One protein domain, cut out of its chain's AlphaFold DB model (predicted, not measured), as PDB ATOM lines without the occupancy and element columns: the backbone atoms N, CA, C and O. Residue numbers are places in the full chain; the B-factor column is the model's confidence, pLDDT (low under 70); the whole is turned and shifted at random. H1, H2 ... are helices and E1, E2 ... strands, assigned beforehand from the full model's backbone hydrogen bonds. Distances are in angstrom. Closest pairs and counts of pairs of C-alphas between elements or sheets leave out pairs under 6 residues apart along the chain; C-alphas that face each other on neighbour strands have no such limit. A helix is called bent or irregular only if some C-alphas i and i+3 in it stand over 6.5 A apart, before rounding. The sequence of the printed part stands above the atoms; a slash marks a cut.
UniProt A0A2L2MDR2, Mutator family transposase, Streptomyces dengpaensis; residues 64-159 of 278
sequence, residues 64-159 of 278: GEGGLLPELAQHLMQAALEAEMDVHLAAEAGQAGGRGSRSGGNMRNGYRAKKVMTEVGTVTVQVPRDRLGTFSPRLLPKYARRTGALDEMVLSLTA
ATOM      1  N   GLY A  64     206.500 187.078 131.526       82.62
ATOM      2  CA  GLY A  64     207.742 187.317 130.783       82.62
ATOM      3  C   GLY A  64     208.432 186.033 130.306       82.62
ATOM      4  O   GLY A  64     207.968 184.927 130.562       82.62
ATOM      5  N   GLU A  65     209.534 186.169 129.566       79.62
ATOM      6  CA  GLU A  65     210.260 185.007 129.028       79.62
ATOM      7  C   GLU A  65     210.780 184.107 130.164       79.62
ATOM      8  O   GLU A  65     211.453 184.583 131.079       79.62
ATOM      9  N   GLY A  66     210.438 182.814 130.115       82.12
ATOM     10  CA  GLY A  66     210.752 181.853 131.184       82.12
ATOM     11  C   GLY A  66     209.890 181.995 132.447       82.12
ATOM     12  O   GLY A  66     210.277 181.507 133.505       82.12
ATOM     13  N   GLY A  67     208.760 182.706 132.371       87.62
ATOM     14  CA  GLY A  67     207.759 182.735 133.435       87.62
ATOM     15  C   GLY A  67     206.831 181.517 133.415       87.62
ATOM     16  O   GLY A  67     206.649 180.868 132.383       87.62
ATOM     17  N   LEU A  68     206.174 181.250 134.544       90.19
ATOM     18  CA  LEU A  68     205.270 180.107 134.707       90.19
ATOM     19  C   LEU A  68     204.039 180.184 133.789       90.19
ATOM     20  O   LEU A  68     203.627 179.169 133.232       90.19
ATOM     21  N   LEU A  69     203.446 181.371 133.602       89.94
ATOM     22  CA  LEU A  69     202.242 181.507 132.771       89.94
ATOM     23  C   LEU A  69     202.528 181.269 131.277       89.94
ATOM     24  O   LEU A  69     201.761 180.538 130.652       89.94
ATOM     25  N   PRO A  70     203.614 181.804 130.684       90.38
ATOM     26  CA  PRO A  70     204.019 181.440 129.324       90.38
ATOM     27  C   PRO A  70     204.305 179.951 129.134       90.38
ATOM     28  O   PRO A  70     203.926 179.404 128.099       90.38
ATOM     29  N   GLU A  71     204.922 179.286 130.116       90.62
ATOM     30  CA  GLU A  71     205.148 177.836 130.071       90.62
ATOM     31  C   GLU A  71     203.830 177.059 130.098       90.62
ATOM     32  O   GLU A  71     203.615 176.184 129.258       90.62
ATOM     33  N   LEU A  72     202.914 177.397 131.008       91.38
ATOM     34  CA  LEU A  72     201.594 176.769 131.067       91.38
ATOM     35  C   LEU A  72     200.817 176.995 129.765       91.38
ATOM     36  O   LEU A  72     200.286 176.053 129.179       91.38
ATOM     37  N   ALA A  73     200.813 178.231 129.262       90.25
ATOM     38  CA  ALA A  73     200.177 178.574 127.998       90.25
ATOM     39  C   ALA A  73     200.781 177.785 126.824       90.25
ATOM     40  O   ALA A  73     200.043 177.331 125.951       90.25
ATOM     41  N   GLN A  74     202.103 177.577 126.807       92.69
ATOM     42  CA  GLN A  74     202.770 176.736 125.813       92.69
ATOM     43  C   GLN A  74     202.233 175.307 125.827       92.69
ATOM     44  O   GLN A  74     201.885 174.790 124.766       92.69
ATOM     45  N   HIS A  75     202.161 174.685 127.004       93.62
ATOM     46  CA  HIS A  75     201.699 173.304 127.146       93.62
ATOM     47  C   HIS A  75     200.228 173.163 126.751       93.62
ATOM     48  O   HIS A  75     199.887 172.256 125.995       93.62
ATOM     49  N   LEU A  76     199.370 174.094 127.177       92.31
ATOM     50  CA  LEU A  76     197.952 174.091 126.814       92.31
ATOM     51  C   LEU A  76     197.745 174.278 125.307       92.31
ATOM     52  O   LEU A  76     196.981 173.536 124.693       92.31
ATOM     53  N   MET A  77     198.457 175.225 124.687       92.75
ATOM     54  CA  MET A  77     198.399 175.410 123.236       92.75
ATOM     55  C   MET A  77     198.915 174.176 122.491       92.75
ATOM     56  O   MET A  77     198.326 173.787 121.486       92.75
ATOM     57  N   GLN A  78     199.994 173.551 122.966       94.94
ATOM     58  CA  GLN A  78     200.546 172.340 122.362       94.94
ATOM     59  C   GLN A  78     199.538 171.185 122.410       94.94
ATOM     60  O   GLN A  78     199.245 170.596 121.370       94.94
ATOM     61  N   ALA A  79     198.950 170.924 123.580       94.56
ATOM     62  CA  ALA A  79     197.947 169.879 123.761       94.56
ATOM     63  C   ALA A  79     196.699 170.125 122.899       94.56
ATOM     64  O   ALA A  79     196.204 169.211 122.240       94.56
ATOM     65  N   ALA A  80     196.224 171.372 122.835       93.69
ATOM     66  CA  ALA A  80     195.091 171.738 121.992       93.69
ATOM     67  C   ALA A  80     195.378 171.503 120.496       93.69
ATOM     68  O   ALA A  80     194.535 170.961 119.783       93.69
ATOM     69  N   LEU A  81     196.577 171.852 120.013       95.12
ATOM     70  CA  LEU A  81     196.976 171.599 118.622       95.12
ATOM     71  C   LEU A  81     197.099 170.105 118.301       95.12
ATOM     72  O   LEU A  81     196.774 169.688 117.189       95.12
ATOM     73  N   GLU A  82     197.596 169.306 119.243       95.44
ATOM     74  CA  GLU A  82     197.688 167.853 119.090       95.44
ATOM     75  C   GLU A  82     196.300 167.220 118.998       95.44
ATOM     76  O   GLU A  82     196.050 166.455 118.063       95.44
ATOM     77  N   ALA A  83     195.377 167.638 119.870       95.31
ATOM     78  CA  ALA A  83     193.983 167.213 119.829       95.31
ATOM     79  C   ALA A  83     193.299 167.593 118.504       95.31
ATOM     80  O   ALA A  83     192.634 166.757 117.892       95.31
ATOM     81  N   GLU A  84     193.505 168.818 118.001       95.12
ATOM     82  CA  GLU A  84     192.994 169.217 116.681       95.12
ATOM     83  C   GLU A  84     193.546 168.324 115.553       95.12
ATOM     84  O   GLU A  84     192.806 167.956 114.638       95.12
ATOM     85  N   MET A  85     194.828 167.950 115.613       94.44
ATOM     86  CA  MET A  85     195.440 167.056 114.627       94.44
ATOM     87  C   MET A  85     194.868 165.634 114.696       94.44
ATOM     88  O   MET A  85     194.645 165.021 113.653       94.44
ATOM     89  N   ASP A  86     194.631 165.098 115.895       94.56
ATOM     90  CA  ASP A  86     194.011 163.775 116.052       94.56
ATOM     91  C   ASP A  86     192.604 163.744 115.447       94.56
ATOM     92  O   ASP A  86     192.267 162.819 114.704       94.56
ATOM     93  N   VAL A  87     191.816 164.798 115.674       94.00
ATOM     94  CA  VAL A  87     190.486 164.948 115.067       94.00
ATOM     95  C   VAL A  87     190.574 165.040 113.539       94.00
ATOM     96  O   VAL A  87     189.799 164.379 112.847       94.00
ATOM     97  N   HIS A  88     191.524 165.812 112.998       92.69
ATOM     98  CA  HIS A  88     191.729 165.946 111.547       92.69
ATOM     99  C   HIS A  88     192.048 164.604 110.880       92.69
ATOM    100  O   HIS A  88     191.408 164.225 109.899       92.69
ATOM    101  N   LEU A  89     192.991 163.846 111.444       90.94
ATOM    102  CA  LEU A  89     193.388 162.547 110.895       90.94
ATOM    103  C   LEU A  89     192.283 161.496 111.033       90.94
ATOM    104  O   LEU A  89     192.094 160.690 110.121       90.94
ATOM    105  N   ALA A  90     191.529 161.512 112.135       89.62
ATOM    106  CA  ALA A  90     190.374 160.636 112.307       89.62
ATOM    107  C   ALA A  90     189.282 160.926 111.262       89.62
ATOM    108  O   ALA A  90     188.725 159.992 110.676       89.62
ATOM    109  N   ALA A  91     189.012 162.205 110.981       87.50
ATOM    110  CA  ALA A  91     188.043 162.614 109.969       87.50
ATOM    111  C   ALA A  91     188.459 162.163 108.558       87.50
ATOM    112  O   ALA A  91     187.655 161.566 107.839       87.50
ATOM    113  N   GLU A  92     189.717 162.377 108.171       85.31
ATOM    114  CA  GLU A  92     190.218 161.948 106.861       85.31
ATOM    115  C   GLU A  92     190.275 160.420 106.719       85.31
ATOM    116  O   GLU A  92     189.952 159.883 105.657       85.31
ATOM    117  N   ALA A  93     190.617 159.694 107.789       82.94
ATOM    118  CA  ALA A  93     190.595 158.232 107.789       82.94
ATOM    119  C   ALA A  93     189.178 157.669 107.568       82.94
ATOM    120  O   ALA A  93     189.020 156.661 106.873       82.94
ATOM    121  N   GLY A  94     188.153 158.327 108.121       78.12
ATOM    122  CA  GLY A  94     186.750 157.988 107.879       78.12
ATOM    123  C   GLY A  94     186.315 158.240 106.431       78.12
ATOM    124  O   GLY A  94     185.590 157.431 105.857       78.12
ATOM    125  N   GLN A  95     186.804 159.318 105.810       75.00
ATOM    126  CA  GLN A  95     186.475 159.684 104.425       75.00
ATOM    127  C   GLN A  95     187.184 158.808 103.380       75.00
ATOM    128  O   GLN A  95     186.615 158.514 102.331       75.00
ATOM    129  N   ALA A  96     188.407 158.349 103.658       66.69
ATOM    130  CA  ALA A  96     189.220 157.565 102.725       66.69
ATOM    131  C   ALA A  96     188.828 156.072 102.615       66.69
ATOM    132  O   ALA A  96     189.571 155.289 102.021       66.69
ATOM    133  N   GLY A  97     187.684 155.656 103.176       60.03
ATOM    134  CA  GLY A  97     187.232 154.257 103.162       60.03
ATOM    135  C   GLY A  97     187.918 153.362 104.203       60.03
ATOM    136  O   GLY A  97     187.948 152.141 104.049       60.03
ATOM    137  N   GLY A  98     188.472 153.950 105.270       56.78
ATOM    138  CA  GLY A  98     189.127 153.234 106.365       56.78
ATOM    139  C   GLY A  98     190.603 152.894 106.116       56.78
ATOM    140  O   GLY A  98     191.199 153.244 105.097       56.78
ATOM    141  N   ARG A  99     191.204 152.169 107.074       55.00
ATOM    142  CA  ARG A  99     192.634 151.768 107.148       55.00
ATOM    143  C   ARG A  99     193.159 150.918 105.964       55.00
ATOM    144  O   ARG A  99     194.264 150.394 106.047       55.00
ATOM    145  N   GLY A 100     192.383 150.759 104.890       47.94
ATOM    146  CA  GLY A 100     192.691 149.941 103.712       47.94
ATOM    147  C   GLY A 100     192.866 150.717 102.399       47.94
ATOM    148  O   GLY A 100     193.005 150.088 101.350       47.94
ATOM    149  N   SER A 101     192.853 152.057 102.410       56.50
ATOM    150  CA  SER A 101     193.081 152.837 101.185       56.50
ATOM    151  C   SER A 101     194.480 152.575 100.610       56.50
ATOM    152  O   SER A 101     195.497 152.780 101.278       56.50
ATOM    153  N   ARG A 102     194.530 152.144  99.341       57.28
ATOM    154  CA  ARG A 102     195.737 151.696  98.612       57.28
ATOM    155  C   ARG A 102     196.872 152.729  98.548       57.28
ATOM    156  O   ARG A 102     197.985 152.372  98.182       57.28
ATOM    157  N   SER A 103     196.603 153.990  98.895       59.38
ATOM    158  CA  SER A 103     197.559 155.099  98.801       59.38
ATOM    159  C   SER A 103     198.250 155.469 100.124       59.38
ATOM    160  O   SER A 103     198.975 156.461 100.166       59.38
ATOM    161  N   GLY A 104     198.058 154.698 101.202       64.75
ATOM    162  CA  GLY A 104     198.821 154.882 102.444       64.75
ATOM    163  C   GLY A 104     198.403 156.070 103.320       64.75
ATOM    164  O   GLY A 104     199.184 156.445 104.186       64.75
ATOM    165  N   GLY A 105     197.192 156.612 103.118       78.38
ATOM    166  CA  GLY A 105     196.509 157.575 103.998       78.38
ATOM    167  C   GLY A 105     197.249 158.888 104.291       78.38
ATOM    168  O   GLY A 105     198.426 159.064 103.974       78.38
ATOM    169  N   ASN A 106     196.558 159.838 104.924       88.69
ATOM    170  CA  ASN A 106     197.260 160.941 105.571       88.69
ATOM    171  C   ASN A 106     197.836 160.469 106.909       88.69
ATOM    172  O   ASN A 106     197.229 159.662 107.613       88.69
ATOM    173  N   MET A 107     199.024 160.956 107.245       88.38
ATOM    174  CA  MET A 107     199.780 160.565 108.435       88.38
ATOM    175  C   MET A 107     200.470 161.795 109.018       88.38
ATOM    176  O   MET A 107     200.759 162.751 108.294       88.38
ATOM    177  N   ARG A 108     200.801 161.762 110.313       93.06
ATOM    178  CA  ARG A 108     201.616 162.812 110.944       93.06
ATOM    179  C   ARG A 108     203.009 162.868 110.306       93.06
ATOM    180  O   ARG A 108     203.657 161.843 110.116       93.06
ATOM    181  N   ASN A 109     203.477 164.079 110.014       94.50
ATOM    182  CA  ASN A 109     204.765 164.378 109.383       94.50
ATOM    183  C   ASN A 109     205.565 165.403 110.209       94.50
ATOM    184  O   ASN A 109     205.974 166.466 109.729       94.50
ATOM    185  N   GLY A 110     205.754 165.081 111.490       94.12
ATOM    186  CA  GLY A 110     206.537 165.881 112.427       94.12
ATOM    187  C   GLY A 110     205.902 167.226 112.788       94.12
ATOM    188  O   GLY A 110     204.684 167.403 112.737       94.12
ATOM    189  N   TYR A 111     206.756 168.180 113.169       95.38
ATOM    190  CA  TYR A 111     206.345 169.450 113.766       95.38
ATOM    191  C   TYR A 111     207.009 170.661 113.102       95.38
ATOM    192  O   TYR A 111     208.044 170.570 112.432       95.38
ATOM    193  N   ARG A 112     206.402 171.838 113.272       93.50
ATOM    194  CA  ARG A 112     206.978 173.133 112.899       93.50
ATOM    195  C   ARG A 112     206.976 174.071 114.094       93.50
ATOM    196  O   ARG A 112     205.911 174.441 114.581       93.50
ATOM    197  N   ALA A 113     208.151 174.582 114.441       94.88
ATOM    198  CA  ALA A 113     208.262 175.625 115.446       94.88
ATOM    199  C   ALA A 113     207.569 176.917 114.975       94.88
ATOM    200  O   ALA A 113     207.840 177.449 113.888       94.88
ATOM    201  N   LYS A 114     206.683 177.447 115.818       93.75
ATOM    202  CA  LYS A 114     205.975 178.707 115.616       93.75
ATOM    203  C   LYS A 114     206.089 179.546 116.887       93.75
ATOM    204  O   LYS A 114     205.532 179.196 117.916       93.75
ATOM    205  N   LYS A 115     206.795 180.676 116.806       93.62
ATOM    206  CA  LYS A 115     206.730 181.727 117.828       93.62
ATOM    207  C   LYS A 115     205.418 182.497 117.690       93.62
ATOM    208  O   LYS A 115     205.109 182.928 116.573       93.62
ATOM    209  N   VAL A 116     204.683 182.625 118.788       91.38
ATOM    210  CA  VAL A 116     203.415 183.347 118.924       91.38
ATOM    211  C   VAL A 116     203.576 184.366 120.046       91.38
ATOM    212  O   VAL A 116     204.089 184.042 121.114       91.38
ATOM    213  N   MET A 117     203.179 185.607 119.787       89.94
ATOM    214  CA  MET A 117     203.144 186.664 120.792       89.94
ATOM    215  C   MET A 117     201.779 186.615 121.472       89.94
ATOM    216  O   MET A 117     200.765 186.846 120.805       89.94
ATOM    217  N   THR A 118     201.766 186.286 122.760       87.25
ATOM    218  CA  THR A 118     200.570 186.302 123.603       87.25
ATOM    219  C   THR A 118     200.676 187.417 124.638       87.25
ATOM    220  O   THR A 118     201.724 188.044 124.792       87.25
ATOM    221  N   GLU A 119     199.589 187.681 125.356       84.44
ATOM    222  CA  GLU A 119     199.550 188.706 126.409       84.44
ATOM    223  C   GLU A 119     200.493 188.393 127.578       84.44
ATOM    224  O   GLU A 119     201.051 189.298 128.192       84.44
ATOM    225  N   VAL A 120     200.714 187.105 127.862       84.50
ATOM    226  CA  VAL A 120     201.602 186.654 128.944       84.50
ATOM    227  C   VAL A 120     203.084 186.664 128.552       84.50
ATOM    228  O   VAL A 120     203.952 186.659 129.427       84.50
ATOM    229  N   GLY A 121     203.385 186.696 127.250       86.69
ATOM    230  CA  GLY A 121     204.744 186.742 126.721       86.69
ATOM    231  C   GLY A 121     204.890 186.088 125.346       86.69
ATOM    232  O   GLY A 121     203.931 185.673 124.702       86.69
ATOM    233  N   THR A 122     206.130 185.977 124.873       90.06
ATOM    234  CA  THR A 122     206.416 185.233 123.641       90.06
ATOM    235  C   THR A 122     206.478 183.742 123.947       90.06
ATOM    236  O   THR A 122     207.294 183.311 124.758       90.06
ATOM    237  N   VAL A 123     205.670 182.946 123.251       91.62
ATOM    238  CA  VAL A 123     205.624 181.489 123.413       91.62
ATOM    239  C   VAL A 123     206.041 180.801 122.116       91.62
ATOM    240  O   VAL A 123     205.642 181.204 121.021       91.62
ATOM    241  N   THR A 124     206.859 179.752 122.216       93.19
ATOM    242  CA  THR A 124     207.237 178.921 121.064       93.19
ATOM    243  C   THR A 124     206.468 177.609 121.120       93.19
ATOM    244  O   THR A 124     206.692 176.814 122.020       93.19
ATOM    245  N   VAL A 125     205.587 177.366 120.151       93.69
ATOM    246  CA  VAL A 125     204.797 176.126 120.055       93.69
ATOM    247  C   VAL A 125     205.263 175.258 118.888       93.69
ATOM    248  O   VAL A 125     205.806 175.771 117.901       93.69
ATOM    249  N   GLN A 126     205.048 173.947 118.980       95.50
ATOM    250  CA  GLN A 126     205.373 172.980 117.934       95.50
ATOM    251  C   GLN A 126     204.096 172.568 117.211       95.50
ATOM    252  O   GLN A 126     203.366 171.679 117.635       95.50
ATOM    253  N   VAL A 127     203.821 173.216 116.081       95.44
ATOM    254  CA  VAL A 127     202.599 172.954 115.318       95.44
ATOM    255  C   VAL A 127     202.729 171.607 114.600       95.44
ATOM    256  O   VAL A 127     203.657 171.465 113.790       95.44
ATOM    257  N   PRO A 128     201.844 170.631 114.866       95.75
ATOM    258  CA  PRO A 128     201.870 169.344 114.188       95.75
ATOM    259  C   PRO A 128     201.574 169.528 112.699       95.75
ATOM    260  O   PRO A 128     200.838 170.431 112.292       95.75
ATOM    261  N   ARG A 129     202.178 168.679 111.871       93.88
ATOM    262  CA  ARG A 129     201.933 168.649 110.429       93.88
ATOM    263  C   ARG A 129     201.490 167.280 109.976       93.88
ATOM    264  O   ARG A 129     201.869 166.267 110.554       93.88
ATOM    265  N   ASP A 130     200.715 167.278 108.913       93.88
ATOM    266  CA  ASP A 130     200.289 166.094 108.199       93.88
ATOM    267  C   ASP A 130     201.122 165.912 106.916       93.88
ATOM    268  O   ASP A 130     201.886 166.793 106.503       93.88
ATOM    269  N   ARG A 131     201.033 164.735 106.301       91.06
ATOM    270  CA  ARG A 131     201.809 164.377 105.111       91.06
ATOM    271  C   ARG A 131     201.275 165.060 103.856       91.06
ATOM    272  O   ARG A 131     202.074 165.418 102.993       91.06
ATOM    273  N   LEU A 132     199.957 165.227 103.759       89.06
ATOM    274  CA  LEU A 132     199.298 165.832 102.599       89.06
ATOM    275  C   LEU A 132     199.270 167.369 102.659       89.06
ATOM    276  O   LEU A 132     199.057 168.016 101.636       89.06
ATOM    277  N   GLY A 133     199.542 167.963 103.822       90.25
ATOM    278  CA  GLY A 133     199.524 169.408 104.034       90.25
ATOM    279  C   GLY A 133     198.114 170.004 104.071       90.25
ATOM    280  O   GLY A 133     197.967 171.204 103.824       90.25
ATOM    281  N   THR A 134     197.093 169.185 104.338       90.44
ATOM    282  CA  THR A 134     195.677 169.579 104.392       90.44
ATOM    283  C   THR A 134     195.277 170.126 105.759       90.44
ATOM    284  O   THR A 134     194.264 170.818 105.869       90.44
ATOM    285  N   PHE A 135     196.074 169.874 106.802       93.56
ATOM    286  CA  PHE A 135     195.766 170.321 108.154       93.56
ATOM    287  C   PHE A 135     195.863 171.847 108.290       93.56
ATOM    288  O   PHE A 135     196.920 172.454 108.083       93.56
ATOM    289  N   SER A 136     194.757 172.470 108.705       92.44
ATOM    290  CA  SER A 136     194.685 173.894 109.034       92.44
ATOM    291  C   SER A 136     194.150 174.080 110.459       92.44
ATOM    292  O   SER A 136     192.935 174.002 110.651       92.44
ATOM    293  N   PRO A 137     195.022 174.347 111.452       92.31
ATOM    294  CA  PRO A 137     194.607 174.493 112.844       92.31
ATOM    295  C   PRO A 137     193.720 175.725 113.049       92.31
ATOM    296  O   PRO A 137     193.969 176.787 112.464       92.31
ATOM    297  N   ARG A 138     192.708 175.586 113.910       91.44
ATOM    298  CA  ARG A 138     191.743 176.640 114.251       91.44
ATOM    299  C   ARG A 138     192.277 177.542 115.355       91.44
ATOM    300  O   ARG A 138     192.200 178.758 115.214       91.44
ATOM    301  N   LEU A 139     192.878 176.956 116.394       88.88
ATOM    302  CA  LEU A 139     193.491 177.699 117.500       88.88
ATOM    303  C   LEU A 139     194.555 178.698 117.015       88.88
ATOM    304  O   LEU A 139     194.617 179.835 117.472       88.88
ATOM    305  N   LEU A 140     195.417 178.269 116.086       90.25
ATOM    306  CA  LEU A 140     196.529 179.073 115.579       90.25
ATOM    307  C   LEU A 140     196.571 179.068 114.049       90.25
ATOM    308  O   LEU A 140     197.415 178.368 113.475       90.25
ATOM    309  N   PRO A 141     195.765 179.922 113.390       90.12
ATOM    310  CA  PRO A 141     195.672 179.974 111.941       90.12
ATOM    311  C   PRO A 141     197.032 180.103 111.253       90.12
ATOM    312  O   PRO A 141     198.024 180.612 111.808       90.12
ATOM    313  N   LYS A 142     197.087 179.650 110.000       90.06
ATOM    314  CA  LYS A 142     198.296 179.748 109.182       90.06
ATOM    315  C   LYS A 142     198.745 181.212 109.112       90.06
ATOM    316  O   LYS A 142     197.940 182.114 108.936       90.06
ATOM    317  N   TYR A 143     200.046 181.436 109.288       87.25
ATOM    318  CA  TYR A 143     200.692 182.759 109.310       87.25
ATOM    319  C   TYR A 143     200.336 183.698 110.478       87.25
ATOM    320  O   TYR A 143     201.106 184.623 110.717       87.25
ATOM    321  N   ALA A 144     199.286 183.446 111.265       88.19
ATOM    322  CA  ALA A 144     198.958 184.273 112.431       88.19
ATOM    323  C   ALA A 144     200.048 184.163 113.514       88.19
ATOM    324  O   ALA A 144     200.382 183.058 113.938       88.19
ATOM    325  N   ARG A 145     200.640 185.281 113.952       87.50
ATOM    326  CA  ARG A 145     201.744 185.309 114.942       87.50
ATOM    327  C   ARG A 145     201.397 186.023 116.245       87.50
ATOM    328  O   ARG A 145     202.226 186.024 117.148       87.50
ATOM    329  N   ARG A 146     200.216 186.626 116.334       84.88
ATOM    330  CA  ARG A 146     199.751 187.416 117.474       84.88
ATOM    331  C   ARG A 146     198.364 186.932 117.872       84.88
ATOM    332  O   ARG A 146     197.590 186.562 116.991       84.88
ATOM    333  N   THR A 147     198.087 186.905 119.168       75.00
ATOM    334  CA  THR A 147     196.732 186.717 119.701       75.00
ATOM    335  C   THR A 147     196.123 188.089 120.028       75.00
ATOM    336  O   THR A 147     196.844 189.011 120.409       75.00
ATOM    337  N   GLY A 148     194.817 188.238 119.790       68.62
ATOM    338  CA  GLY A 148     194.163 189.476 119.336       68.62
ATOM    339  C   GLY A 148     194.169 190.730 120.221       68.62
ATOM    340  O   GLY A 148     193.786 191.779 119.715       68.62
ATOM    341  N   ALA A 149     194.637 190.714 121.474       66.75
ATOM    342  CA  ALA A 149     194.580 191.916 122.321       66.75
ATOM    343  C   ALA A 149     195.382 193.109 121.771       66.75
ATOM    344  O   ALA A 149     194.981 194.265 121.912       66.75
ATOM    345  N   LEU A 150     196.504 192.852 121.090       64.00
ATOM    346  CA  LEU A 150     197.250 193.919 120.418       64.00
ATOM    347  C   LEU A 150     196.488 194.446 119.196       64.00
ATOM    348  O   LEU A 150     196.505 195.649 118.944       64.00
ATOM    349  N   ASP A 151     195.811 193.569 118.458       68.12
ATOM    350  CA  ASP A 151     195.049 193.952 117.271       68.12
ATOM    351  C   ASP A 151     193.847 194.822 117.665       68.12
ATOM    352  O   ASP A 151     193.635 195.872 117.064       68.12
ATOM    353  N   GLU A 152     193.140 194.483 118.747       77.00
ATOM    354  CA  GLU A 152     192.073 195.318 119.316       77.00
ATOM    355  C   GLU A 152     192.589 196.687 119.779       77.00
ATOM    356  O   GLU A 152     191.977 197.719 119.491       77.00
ATOM    357  N   MET A 153     193.757 196.732 120.427       68.62
ATOM    358  CA  MET A 153     194.386 197.993 120.820       68.62
ATOM    359  C   MET A 153     194.760 198.843 119.599       68.62
ATOM    360  O   MET A 153     194.447 200.033 119.569       68.62
ATOM    361  N   VAL A 154     195.381 198.261 118.571       73.88
ATOM    362  CA  VAL A 154     195.742 198.971 117.332       73.88
ATOM    363  C   VAL A 154     194.497 199.477 116.606       73.88
ATOM    364  O   VAL A 154     194.481 200.625 116.155       73.88
ATOM    365  N   LEU A 155     193.435 198.672 116.544       76.94
ATOM    366  CA  LEU A 155     192.146 199.089 116.000       76.94
ATOM    367  C   LEU A 155     191.559 200.248 116.812       76.94
ATOM    368  O   LEU A 155     191.149 201.240 116.220       76.94
ATOM    369  N   SER A 156     191.612 200.202 118.146       79.69
ATOM    370  CA  SER A 156     191.138 201.298 119.005       79.69
ATOM    371  C   SER A 156     191.945 202.594 118.827       79.69
ATOM    372  O   SER A 156     191.395 203.695 118.894       79.69
ATOM    373  N   LEU A 157     193.252 202.482 118.570       78.50
ATOM    374  CA  LEU A 157     194.145 203.616 118.340       78.50
ATOM    375  C   LEU A 157     193.970 204.210 116.940       78.50
ATOM    376  O   LEU A 157     194.103 205.420 116.776       78.50
ATOM    377  N   THR A 158     193.648 203.376 115.952       73.75
ATOM    378  CA  THR A 158     193.393 203.796 114.565       73.75
ATOM    379  C   THR A 158     191.974 204.346 114.396       73.75
ATOM    380  O   THR A 158     191.761 205.270 113.619       73.75
ATOM    381  N   ALA A 159     191.007 203.823 115.156       79.38
ATOM    382  CA  ALA A 159     189.625 204.297 115.177       79.38
ATOM    383  C   ALA A 159     189.465 205.643 115.901       79.38
ATOM    384  O   ALA A 159     188.489 206.354 115.664       79.38
TER     385      ALA A 159
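What this domain is: This is residues 64 to 159 of the 278 residues of the protein "Mutator family transposase" of Streptomyces dengpaensis (UniProt A0A2L2MDR2). A long straight helix, H1, has a two-stranded hairpin, E1 and E2, packed lengthwise on it, with E2 the strand next to the helix. From the far end of the hairpin an unnamed stretch, residues 131 to 148, runs back past these parts to a short helix, H2, whose residues 151 to 159 stick out at one end, while the loop of residues 96 to 107 reaches out at the other. The printed part has 96 residues with two named helices and two named strands, in the order H1, E1, E2, H2; the sheet, in the order E1 - E2, is antiparallel and the class is mixed, helices and strands. The whole is loose, with a radius of gyration of the C-alphas of 16.7 A, and its outline is flat, spanning 54 by 33 by 16 A.

Where its parts are: The printed part begins at Gly 64, four residues before the first helix. H1 holds residues 68 to 95, 28 residues, and is the longest helix; C-alpha 68 is at (205.270, 180.107, 134.707) and C-alpha 95 is at (186.475, 159.684, 104.425), 41.1 A from first to last. Residues 96 to 107 hold no named element. E1 is residues 108 to 118, the longest strand, 26.7 A from first to last C-alpha, and it bends by 53 degrees at residue 115. E2 is residues 121 to 130, 28.1 A from first to last C-alpha. Residues 131 to 148 again hold no named element. H2, residues 149 to 159, measures 15.1 A from first to last C-alpha and ends at C-alpha 159, at (189.625, 204.297, 115.177).

How they stand to each other: H1 has 17 pairs of C-alphas within 8 A of E2; the closest are those of Pro 70 and Gly 121, 6.0 A apart, and the centres of the two elements are 10.2 A apart. H1 and E1 are near each other, with 6 pairs of C-alphas within 10 A, against 54 such pairs between H1 and E2. On the helix side these pairs are made by residues 69 to 89. E1 and E2 form a hairpin with a tight link of 2 residues; they are antiparallel, with 159 degrees between their directions. The C-alphas of Lys 115 and Thr 124 face each other at 4.3 A, and those of Arg 108 and Asp 130 at 4.5 A. Across this pair N 112 and O 127 are within hydrogen-bond range at 2.8 A, and so are N 123 and O 116 at 2.9 A. H1 and H2 are apart. E1 and H2 are only just apart, their closest C-alphas 8.3 A from each other. In H1 and H2 every O i to N i+4 pair is within hydrogen-bond range, and neither helix is bent.

The domain as a whole: The two C-alphas farthest apart are those of Gly 100 and Leu 157, 55.7 A, while the C-alphas of Gly 64 and Ala 159, first and last printed, are 29.3 A apart. Residues 151 to 159, which belong to H2, stand free; the body without them has 87 residues and spans 49 by 21 by 16 A, with a radius of gyration of 15.2 A. The links from H1 to E1, 12 residues, and from E2 to H2, 18 residues, are long. The printed part has no cut. The mean pLDDT of the printed part is 85.0; 14 residues are under 70, namely residues 96 to 104, residues 148 to 151 and residue 153. The mean is 93 in E1 and in E2, 91 in H1 and 73 in H2.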